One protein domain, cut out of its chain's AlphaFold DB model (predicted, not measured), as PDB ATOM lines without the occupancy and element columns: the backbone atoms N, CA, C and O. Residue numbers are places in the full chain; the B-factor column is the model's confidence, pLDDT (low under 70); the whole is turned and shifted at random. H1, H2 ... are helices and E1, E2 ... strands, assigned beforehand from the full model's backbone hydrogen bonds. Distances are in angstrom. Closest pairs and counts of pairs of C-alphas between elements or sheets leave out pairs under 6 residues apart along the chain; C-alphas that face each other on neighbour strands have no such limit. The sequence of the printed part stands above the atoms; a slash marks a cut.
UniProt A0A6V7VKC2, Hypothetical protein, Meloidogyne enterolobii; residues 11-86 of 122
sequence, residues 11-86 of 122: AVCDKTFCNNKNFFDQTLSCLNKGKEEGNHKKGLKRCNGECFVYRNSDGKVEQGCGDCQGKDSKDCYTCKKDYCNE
ATOM      1  N   ALA A  11     -24.435  -7.551 -31.349       85.62
ATOM      2  CA  ALA A  11     -23.845  -8.614 -30.541       85.62
ATOM      3  C   ALA A  11     -24.358  -9.972 -31.033       85.62
ATOM      4  O   ALA A  11     -25.503 -10.077 -31.473       85.62
ATOM      5  N   VAL A  12     -23.509 -11.000 -30.973       82.88
ATOM      6  CA  VAL A  12     -23.864 -12.377 -31.352       82.88
ATOM      7  C   VAL A  12     -23.967 -13.223 -30.089       82.88
ATOM      8  O   VAL A  12     -23.113 -13.126 -29.203       82.88
ATOM      9  N   CYS A  13     -25.009 -14.044 -30.005       83.94
ATOM     10  CA  CYS A  13     -25.237 -14.956 -28.897       83.94
ATOM     11  C   CYS A  13     -25.946 -16.227 -29.358       83.94
ATOM     12  O   CYS A  13     -26.837 -16.173 -30.199       83.94
ATOM     13  N   ASP A  14     -25.569 -17.350 -28.744       82.56
ATOM     14  CA  ASP A  14     -26.025 -18.690 -29.141       82.56
ATOM     15  C   ASP A  14     -27.104 -19.260 -28.200       82.56
ATOM     16  O   ASP A  14     -27.487 -20.422 -28.297       82.56
ATOM     17  N   LYS A  15     -27.595 -18.453 -27.249       82.94
ATOM     18  CA  LYS A  15     -28.625 -18.857 -26.276       82.94
ATOM     19  C   LYS A  15     -30.014 -18.415 -26.732       82.94
ATOM     20  O   LYS A  15     -30.181 -17.323 -27.265       82.94
ATOM     21  N   THR A  16     -31.041 -19.211 -26.447       86.69
ATOM     22  CA  THR A  16     -32.437 -18.803 -26.668       86.69
ATOM     23  C   THR A  16     -32.756 -17.537 -25.856       86.69
ATOM     24  O   THR A  16     -32.335 -17.417 -24.707       86.69
ATOM     25  N   PHE A  17     -33.486 -16.582 -26.450       82.75
ATOM     26  CA  PHE A  17     -33.885 -15.304 -25.823       82.75
ATOM     27  C   PHE A  17     -32.732 -14.385 -25.358       82.75
ATOM     28  O   PHE A  17     -32.880 -13.579 -24.436       82.75
ATOM     29  N   CYS A  18     -31.567 -14.457 -26.006       83.19
ATOM     30  CA  CYS A  18     -30.420 -13.601 -25.685       83.19
ATOM     31  C   CYS A  18     -30.469 -12.194 -26.317       83.19
ATOM     32  O   CYS A  18     -29.647 -11.341 -25.994       83.19
ATOM     33  N   ASN A  19     -31.446 -11.921 -27.185       83.81
ATOM     34  CA  ASN A  19     -31.649 -10.646 -27.877       83.81
ATOM     35  C   ASN A  19     -32.269  -9.561 -26.970       83.81
ATOM     36  O   ASN A  19     -33.272  -8.941 -27.319       83.81
ATOM     37  N   ASN A  20     -31.688  -9.327 -25.794       87.69
ATOM     38  CA  ASN A  20     -32.159  -8.326 -24.839       87.69
ATOM     39  C   ASN A  20     -31.134  -7.196 -24.637       87.69
ATOM     40  O   ASN A  20     -29.936  -7.362 -24.869       87.69
ATOM     41  N   LYS A  21     -31.617  -6.028 -24.189       88.88
ATOM     42  CA  LYS A  21     -30.783  -4.833 -23.968       88.88
ATOM     43  C   LYS A  21     -29.659  -5.092 -22.963       88.88
ATOM     44  O   LYS A  21     -28.535  -4.674 -23.199       88.88
ATOM     45  N   ASN A  22     -29.949  -5.819 -21.883       87.88
ATOM     46  CA  ASN A  22     -28.957  -6.126 -20.855       87.88
ATOM     47  C   ASN A  22     -27.771  -6.922 -21.424       87.88
ATOM     48  O   ASN A  22     -26.625  -6.581 -21.157       87.88
ATOM     49  N   PHE A  23     -28.030  -7.921 -22.273       87.31
ATOM     50  CA  PHE A  23     -26.982  -8.657 -22.978       87.31
ATOM     51  C   PHE A  23     -26.140  -7.724 -23.859       87.31
ATOM     52  O   PHE A  23     -24.915  -7.734 -23.775       87.31
ATOM     53  N   PHE A  24     -26.786  -6.876 -24.663       87.69
ATOM     54  CA  PHE A  24     -26.079  -5.928 -25.527       87.69
ATOM     55  C   PHE A  24     -25.204  -4.944 -24.733       87.69
ATOM     56  O   PHE A  24     -24.048  -4.706 -25.095       87.69
ATOM     57  N   ASP A  25     -25.715  -4.406 -23.629       85.94
ATOM     58  CA  ASP A  25     -24.992  -3.450 -22.789       85.94
ATOM     59  C   ASP A  25     -23.792  -4.097 -22.078       85.94
ATOM     60  O   ASP A  25     -22.752  -3.458 -21.939       85.94
ATOM     61  N   GLN A  26     -23.905  -5.374 -21.693       84.44
ATOM     62  CA  GLN A  26     -22.843  -6.136 -21.023       84.44
ATOM     63  C   GLN A  26     -21.755  -6.667 -21.967       84.44
ATOM     64  O   GLN A  26     -20.704  -7.111 -21.504       84.44
ATOM     65  N   THR A  27     -21.986  -6.655 -23.281       87.25
ATOM     66  CA  THR A  27     -20.968  -7.080 -24.256       87.25
ATOM     67  C   THR A  27     -19.826  -6.063 -24.358       87.25
ATOM     68  O   THR A  27     -20.002  -4.878 -24.088       87.25
ATOM     69  N   LEU A  28     -18.633  -6.512 -24.743       90.19
ATOM     70  CA  LEU A  28     -17.428  -5.682 -24.794       90.19
ATOM     71  C   LEU A  28     -17.296  -4.997 -26.163       90.19
ATOM     72  O   LEU A  28     -17.477  -5.633 -27.200       90.19
ATOM     73  N   SER A  29     -16.973  -3.707 -26.207       90.69
ATOM     74  CA  SER A  29     -16.578  -3.029 -27.449       90.69
ATOM     75  C   SER A  29     -15.069  -3.113 -27.629       90.69
ATOM     76  O   SER A  29     -14.335  -2.626 -26.783       90.69
ATOM     77  N   CYS A  30     -14.595  -3.642 -28.754       91.12
ATOM     78  CA  CYS A  30     -13.171  -3.635 -29.100       91.12
ATOM     79  C   CYS A  30     -12.909  -2.740 -30.315       91.12
ATOM     80  O   CYS A  30     -13.803  -2.474 -31.129       91.12
ATOM     81  N   LEU A  31     -11.670  -2.272 -30.453       90.25
ATOM     82  CA  LEU A  31     -11.188  -1.725 -31.717       90.25
ATOM     83  C   LEU A  31     -11.090  -2.864 -32.735       90.25
ATOM     84  O   LEU A  31     -10.648  -3.957 -32.378       90.25
ATOM     85  N   ASN A  32     -11.495  -2.605 -33.981       85.38
ATOM     86  CA  ASN A  32     -11.292  -3.521 -35.097       85.38
ATOM     87  C   ASN A  32     -10.413  -2.841 -36.147       85.38
ATOM     88  O   ASN A  32     -10.796  -1.827 -36.735       85.38
ATOM     89  N   LYS A  33      -9.254  -3.443 -36.404       77.00
ATOM     90  CA  LYS A  33      -8.356  -3.101 -37.509       77.00
ATOM     91  C   LYS A  33      -8.186  -4.382 -38.310       77.00
ATOM     92  O   LYS A  33      -7.620  -5.357 -37.820       77.00
ATOM     93  N   GLY A  34      -8.821  -4.410 -39.481       60.56
ATOM     94  CA  GLY A  34      -8.756  -5.549 -40.389       60.56
ATOM     95  C   GLY A  34      -7.382  -5.670 -41.045       60.56
ATOM     96  O   GLY A  34      -6.513  -4.818 -40.879       60.56
ATOM     97  N   LYS A  35      -7.207  -6.711 -41.864       49.44
ATOM     98  CA  LYS A  35      -6.006  -6.906 -42.690       49.44
ATOM     99  C   LYS A  35      -5.846  -5.857 -43.804       49.44
ATOM    100  O   LYS A  35      -4.910  -5.977 -44.579       49.44
ATOM    101  N   GLU A  36      -6.690  -4.842 -43.907       47.88
ATOM    102  CA  GLU A  36      -6.528  -3.757 -44.879       47.88
ATOM    103  C   GLU A  36      -6.371  -2.432 -44.135       47.88
ATOM    104  O   GLU A  36      -7.087  -2.147 -43.172       47.88
ATOM    105  N   GLU A  37      -5.346  -1.680 -44.527       46.03
ATOM    106  CA  GLU A  37      -4.914  -0.452 -43.869       46.03
ATOM    107  C   GLU A  37      -5.951   0.664 -44.036       46.03
ATOM    108  O   GLU A  37      -6.586   0.798 -45.079       46.03
ATOM    109  N   GLY A  38      -6.098   1.501 -43.005       49.62
ATOM    110  CA  GLY A  38      -6.577   2.866 -43.225       49.62
ATOM    111  C   GLY A  38      -7.543   3.447 -42.205       49.62
ATOM    112  O   GLY A  38      -7.566   4.661 -42.080       49.62
ATOM    113  N   ASN A  39      -8.320   2.672 -41.439       48.84
ATOM    114  CA  ASN A  39      -9.238   3.281 -40.465       48.84
ATOM    115  C   ASN A  39      -9.460   2.406 -39.229       48.84
ATOM    116  O   ASN A  39     -10.048   1.329 -39.324       48.84
ATOM    117  N   HIS A  40      -9.056   2.906 -38.054       53.12
ATOM    118  CA  HIS A  40      -9.544   2.400 -36.773       53.12
ATOM    119  C   HIS A  40     -11.058   2.617 -36.728       53.12
ATOM    120  O   HIS A  40     -11.530   3.728 -36.490       53.12
ATOM    121  N   LYS A  41     -11.841   1.569 -36.979       65.56
ATOM    122  CA  LYS A  41     -13.288   1.633 -36.793       65.56
ATOM    123  C   LYS A  41     -13.617   0.989 -35.453       65.56
ATOM    124  O   LYS A  41     -13.090  -0.074 -35.111       65.56
ATOM    125  N   LYS A  42     -14.502   1.630 -34.682       65.75
ATOM    126  CA  LYS A  42     -15.175   0.950 -33.566       65.75
ATOM    127  C   LYS A  42     -15.745  -0.350 -34.122       65.75
ATOM    128  O   LYS A  42     -16.389  -0.324 -35.173       65.75
ATOM    129  N   GLY A  43     -15.480  -1.474 -33.463       64.75
ATOM    130  CA  GLY A  43     -15.983  -2.749 -33.939       64.75
ATOM    131  C   GLY A  43     -17.502  -2.708 -34.085       64.75
ATOM    132  O   GLY A  43     -18.214  -2.372 -33.138       64.75
ATOM    133  N   LEU A  44     -17.996  -3.035 -35.285       74.81
ATOM    134  CA  LEU A  44     -19.430  -3.206 -35.530       74.81
ATOM    135  C   LEU A  44     -19.971  -4.381 -34.701       74.81
ATOM    136  O   LEU A  44     -21.079  -4.332 -34.182       74.81
ATOM    137  N   LYS A  45     -19.158  -5.427 -34.542       81.62
ATOM    138  CA  LYS A  45     -19.446  -6.584 -33.696       81.62
ATOM    139  C   LYS A  45     -18.944  -6.339 -32.271       81.62
ATOM    140  O   LYS A  45     -17.771  -6.019 -32.085       81.62
ATOM    141  N   ARG A  46     -19.812  -6.545 -31.281       85.94
ATOM    142  CA  ARG A  46     -19.467  -6.604 -29.855       85.94
ATOM    143  C   ARG A  46     -18.888  -7.978 -29.500       85.94
ATOM    144  O   ARG A  46     -19.246  -8.994 -30.100       85.94
ATOM    145  N   CYS A  47     -17.988  -8.002 -28.528       86.31
ATOM    146  CA  CYS A  47     -17.183  -9.157 -28.160       86.31
ATOM    147  C   CYS A  47     -17.690  -9.798 -26.863       86.31
ATOM    148  O   CYS A  47     -18.022  -9.109 -25.897       86.31
ATOM    149  N   ASN A  48     -17.708 -11.129 -26.831       78.62
ATOM    150  CA  ASN A  48     -18.048 -11.903 -25.642       78.62
ATOM    151  C   ASN A  48     -16.753 -12.296 -24.920       78.62
ATOM    152  O   ASN A  48     -16.252 -13.398 -25.117       78.62
ATOM    153  N   GLY A  49     -16.193 -11.383 -24.121       85.12
ATOM    154  CA  GLY A  49     -15.095 -11.696 -23.199       85.12
ATOM    155  C   GLY A  49     -13.917 -10.734 -23.268       85.12
ATOM    156  O   GLY A  49     -13.693  -9.984 -22.321       85.12
ATOM    157  N   GLU A  50     -13.150 -10.780 -24.354       93.81
ATOM    158  CA  GLU A  50     -11.829 -10.146 -24.432       93.81
ATOM    159  C   GLU A  50     -11.608  -9.425 -25.769       93.81
ATOM    160  O   GLU A  50     -12.183  -9.786 -26.802       93.81
ATOM    161  N   CYS A  51     -10.776  -8.385 -25.719       94.56
ATOM    162  CA  CYS A  51     -10.183  -7.738 -26.877       94.56
ATOM    163  C   CYS A  51      -8.714  -8.139 -26.985       94.56
ATOM    164  O   CYS A  51      -8.022  -8.179 -25.966       94.56
ATOM    165  N   PHE A  52      -8.216  -8.285 -28.210       95.19
ATOM    166  CA  PHE A  52      -6.791  -8.430 -28.477       95.19
ATOM    167  C   PHE A  52      -6.274  -7.306 -29.373       95.19
ATOM    168  O   PHE A  52      -7.001  -6.745 -30.204       95.19
ATOM    169  N   VAL A  53      -4.990  -7.010 -29.217       94.44
ATOM    170  CA  VAL A  53      -4.160  -6.330 -30.209       94.44
ATOM    171  C   VAL A  53      -2.919  -7.173 -30.440       94.44
ATOM    172  O   VAL A  53      -2.328  -7.671 -29.485       94.44
ATOM    173  N   TYR A  54      -2.553  -7.366 -31.701       94.25
ATOM    174  CA  TYR A  54      -1.445  -8.216 -32.114       94.25
ATOM    175  C   TYR A  54      -0.634  -7.539 -33.213       94.25
ATOM    176  O   TYR A  54      -1.206  -7.102 -34.208       94.25
ATOM    177  N   ARG A  55       0.691  -7.499 -33.073       91.44
ATOM    178  CA  ARG A  55       1.623  -7.156 -34.144       91.44
ATOM    179  C   ARG A  55       2.212  -8.431 -34.735       91.44
ATOM    180  O   ARG A  55       2.886  -9.191 -34.043       91.44
ATOM    181  N   ASN A  56       1.939  -8.683 -36.009       88.94
ATOM    182  CA  ASN A  56       2.468  -9.855 -36.694       88.94
ATOM    183  C   ASN A  56       3.963  -9.713 -37.008       88.94
ATOM    184  O   ASN A  56       4.555  -8.653 -36.823       88.94
ATOM    185  N   SER A  57       4.574 -10.787 -37.508       85.56
ATOM    186  CA  SER A  57       5.995 -10.815 -37.877       85.56
ATOM    187  C   SER A  57       6.391  -9.786 -38.936       85.56
ATOM    188  O   SER A  57       7.574  -9.491 -39.061       85.56
ATOM    189  N   ASP A  58       5.428  -9.247 -39.687       81.88
ATOM    190  CA  ASP A  58       5.634  -8.224 -40.712       81.88
ATOM    191  C   ASP A  58       5.456  -6.796 -40.184       81.88
ATOM    192  O   ASP A  58       5.477  -5.845 -40.957       81.88
ATOM    193  N   GLY A  59       5.287  -6.631 -38.870       81.06
ATOM    194  CA  GLY A  59       5.089  -5.330 -38.236       81.06
ATOM    195  C   GLY A  59       3.652  -4.809 -38.312       81.06
ATOM    196  O   GLY A  59       3.361  -3.752 -37.752       81.06
ATOM    197  N   LYS A  60       2.719  -5.545 -38.927       85.56
ATOM    198  CA  LYS A  60       1.321  -5.130 -39.087       85.56
ATOM    199  C   LYS A  60       0.500  -5.398 -37.835       85.56
ATOM    200  O   LYS A  60       0.609  -6.460 -37.228       85.56
ATOM    201  N   VAL A  61      -0.382  -4.456 -37.507       89.06
ATOM    202  CA  VAL A  61      -1.249  -4.533 -36.327       89.06
ATOM    203  C   VAL A  61      -2.648  -5.009 -36.685       89.06
ATOM    204  O   VAL A  61      -3.317  -4.431 -37.539       89.06
ATOM    205  N   GLU A  62      -3.093  -6.034 -35.969       91.38
ATOM    206  CA  GLU A  62      -4.439  -6.592 -35.982       91.38
ATOM    207  C   GLU A  62      -5.106  -6.329 -34.626       91.38
ATOM    208  O   GLU A  62      -4.480  -6.450 -33.572       91.38
ATOM    209  N   GLN A  63      -6.385  -5.960 -34.645       91.88
ATOM    210  CA  GLN A  63      -7.177  -5.681 -33.445       91.88
ATOM    211  C   GLN A  63      -8.554  -6.320 -33.591       91.88
ATOM    212  O   GLN A  63      -9.158  -6.213 -34.662       91.88
ATOM    213  N   GLY A  64      -9.074  -6.924 -32.521       91.88
ATOM    214  CA  GLY A  64     -10.456  -7.387 -32.508       91.88
ATOM    215  C   GLY A  64     -10.877  -8.137 -31.253       91.88
ATOM    216  O   GLY A  64     -10.264  -8.004 -30.196       91.88
ATOM    217  N   CYS A  65     -11.959  -8.908 -31.379       91.75
ATOM    218  CA  CYS A  65     -12.450  -9.797 -30.326       91.75
ATOM    219  C   CYS A  65     -11.560 -11.037 -30.193       91.75
ATOM    220  O   CYS A  65     -11.236 -11.653 -31.208       91.75
ATOM    221  N   GLY A  66     -11.279 -11.463 -28.965       92.25
ATOM    222  CA  GLY A  66     -10.530 -12.683 -28.671       92.25
ATOM    223  C   GLY A  66      -9.304 -12.418 -27.807       92.25
ATOM    224  O   GLY A  66      -9.219 -11.397 -27.125       92.25
ATOM    225  N   ASP A  67      -8.367 -13.355 -27.858       94.44
ATOM    226  CA  ASP A  67      -7.183 -13.421 -27.014       94.44
ATOM    227  C   ASP A  67      -5.905 -13.702 -27.827       94.44
ATOM    228  O   ASP A  67      -5.904 -13.874 -29.047       94.44
ATOM    229  N   CYS A  68      -4.774 -13.716 -27.130       92.81
ATOM    230  CA  CYS A  68      -3.438 -13.804 -27.707       92.81
ATOM    231  C   CYS A  68      -2.903 -15.235 -27.873       92.81
ATOM    232  O   CYS A  68      -1.698 -15.424 -27.752       92.81
ATOM    233  N   GLN A  69      -3.747 -16.242 -28.121       88.06
ATOM    234  CA  GLN A  69      -3.402 -17.679 -28.049       88.06
ATOM    235  C   GLN A  69      -1.971 -18.030 -28.509       88.06
ATOM    236  O   GLN A  69      -1.669 -18.025 -29.702       88.06
ATOM    237  N   GLY A  70      -1.082 -18.329 -27.553       86.00
ATOM    238  CA  GLY A  70       0.301 -18.761 -27.809       86.00
ATOM    239  C   GLY A  70       1.234 -17.720 -28.446       86.00
ATOM    240  O   GLY A  70       2.349 -18.067 -28.830       86.00
ATOM    241  N   LYS A  71       0.807 -16.460 -28.582       89.94
ATOM    242  CA  LYS A  71       1.608 -15.366 -29.147       89.94
ATOM    243  C   LYS A  71       2.549 -14.781 -28.093       89.94
ATOM    244  O   LYS A  71       2.249 -14.773 -26.901       89.94
ATOM    245  N   ASP A  72       3.681 -14.257 -28.558       92.44
ATOM    246  CA  ASP A  72       4.639 -13.514 -27.734       92.44
ATOM    247  C   ASP A  72       3.941 -12.316 -27.061       92.44
ATOM    248  O   ASP A  72       3.222 -11.559 -27.718       92.44
ATOM    249  N   SER A  73       4.151 -12.135 -25.756       91.44
ATOM    250  CA  SER A  73       3.524 -11.071 -24.959       91.44
ATOM    251  C   SER A  73       4.009  -9.663 -25.308       91.44
ATOM    252  O   SER A  73       3.355  -8.683 -24.960       91.44
ATOM    253  N   LYS A  74       5.141  -9.534 -26.008       93.75
ATOM    254  CA  LYS A  74       5.577  -8.270 -26.613       93.75
ATOM    255  C   LYS A  74       4.776  -7.951 -27.866       93.75
ATOM    256  O   LYS A  74       4.544  -6.783 -28.155       93.75
ATOM    257  N   ASP A  75       4.349  -8.973 -28.595       94.62
ATOM    258  CA  ASP A  75       3.637  -8.809 -29.858       94.62
ATOM    259  C   ASP A  75       2.129  -8.791 -29.665       94.62
ATOM    260  O   ASP A  75       1.420  -8.353 -30.563       94.62
ATOM    261  N   CYS A  76       1.618  -9.283 -28.537       96.44
ATOM    262  CA  CYS A  76       0.192  -9.425 -28.317       96.44
ATOM    263  C   CYS A  76      -0.236  -9.025 -26.906       96.44
ATOM    264  O   CYS A  76       0.394  -9.399 -25.918       96.44
ATOM    265  N   TYR A  77      -1.357  -8.312 -26.824       96.81
ATOM    266  CA  TYR A  77      -1.968  -7.888 -25.573       96.81
ATOM    267  C   TYR A  77      -3.478  -8.163 -25.562       96.81
ATOM    268  O   TYR A  77      -4.195  -7.750 -26.475       96.81
ATOM    269  N   THR A  78      -3.949  -8.828 -24.500       97.19
ATOM    270  CA  THR A  78      -5.369  -9.118 -24.237       97.19
ATOM    271  C   THR A  78      -5.907  -8.231 -23.114       97.19
ATOM    272  O   THR A  78      -5.229  -8.010 -22.109       97.19
ATOM    273  N   CYS A  79      -7.152  -7.760 -23.227       95.69
ATOM    274  CA  CYS A  79      -7.785  -6.923 -22.206       95.69
ATOM    275  C   CYS A  79      -9.327  -7.015 -22.201       95.69
ATOM    276  O   CYS A  79      -9.938  -7.534 -23.131       95.69
ATOM    277  N   LYS A  80      -9.964  -6.524 -21.122       95.06
ATOM    278  CA  LYS A  80     -11.409  -6.696 -20.818       95.06
ATOM    279  C   LYS A  80     -12.182  -5.385 -20.619       95.06
ATOM    280  O   LYS A  80     -13.206  -5.365 -19.943       95.06
ATOM    281  N   LYS A  81     -11.665  -4.267 -21.131       93.50
ATOM    282  CA  LYS A  81     -12.313  -2.947 -21.033       93.50
ATOM    283  C   LYS A  81     -12.664  -2.432 -22.423       93.50
ATOM    284  O   LYS A  81     -11.989  -2.774 -23.388       93.50
ATOM    285  N   ASP A  82     -13.706  -1.620 -22.531       91.19
ATOM    286  CA  ASP A  82     -14.097  -1.074 -23.829       91.19
ATOM    287  C   ASP A  82     -12.917  -0.347 -24.496       91.19
ATOM    288  O   ASP A  82     -12.254   0.487 -23.879       91.19
ATOM    289  N   TYR A  83     -12.655  -0.696 -25.757       90.50
ATOM    290  CA  TYR A  83     -11.607  -0.147 -26.620       90.50
ATOM    291  C   TYR A  83     -10.188  -0.235 -26.038       90.50
ATOM    292  O   TYR A  83      -9.314   0.543 -26.405       90.50
ATOM    293  N   CYS A  84      -9.941  -1.189 -25.139       93.81
ATOM    294  CA  CYS A  84      -8.666  -1.318 -24.435       93.81
ATOM    295  C   CYS A  84      -7.509  -1.824 -25.304       93.81
ATOM    296  O   CYS A  84      -6.351  -1.725 -24.906       93.81
ATOM    297  N   ASN A  85      -7.802  -2.403 -26.465       94.75
ATOM    298  CA  ASN A  85      -6.828  -3.049 -27.334       94.75
ATOM    299  C   ASN A  85      -6.097  -2.048 -28.236       94.75
ATOM    300  O   ASN A  85      -6.009  -2.247 -29.439       94.75
ATOM    301  N   GLU A  86      -5.592  -0.952 -27.675       93.19
ATOM    302  CA  GLU A  86      -4.829   0.060 -28.409       93.19
ATOM    303  C   GLU A  86      -3.464  -0.470 -28.876       93.19
ATOM    304  O   GLU A  86      -2.800  -1.224 -28.165       93.19
TER     305      GLU A  86
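Overview. This is residues 11 to 86 of the 122 residues of the protein "Hypothetical protein" of Meloidogyne enterolobii (UniProt A0A6V7VKC2). This elongated model has little regular structure: a small sheet of three strands makes one end, the short helix H1 lies toward the other, and loops make up much of the rest. The long loop of residues 27 to 50 links them and folds back on itself. The printed part has 76 residues, 20 in named elements, in the order H1, E1, E2, E3, a mixed class; the antiparallel sheet runs E2, E1, E3. It is only just compact, close to loose, with a radius of gyration of the C-alphas of 13.4 A, and spans 43 by 27 by 19 A.

Along the chain. Find C-alpha 21 at (-30.783, -4.833, -23.968), where H1, residues 21 to 26, begins. Further on come E1, residues 51 to 55, 13.9 A long, E2, residues 61 to 65, 13.8 A, and E3, residues 76 to 79, ending at (-7.785, -6.923, -22.206).

Arrangement. E1 and E2 form a hairpin; look for N 54 and O 62, 2.8 A apart. Beside E1, E3 is antiparallel at 166 degrees, with N 53 and O 77 at 2.9 A. H1, with every O i to N i+4 pair within hydrogen-bond range, is not on the sheet.

Size, cuts and confidence. The C-alphas of Phe 17 and Asp 58 are farthest apart, 42.8 A. The printed part has no cut; the link from H1 to E1 is long, and pLDDT is under 70 at residues 34 to 43.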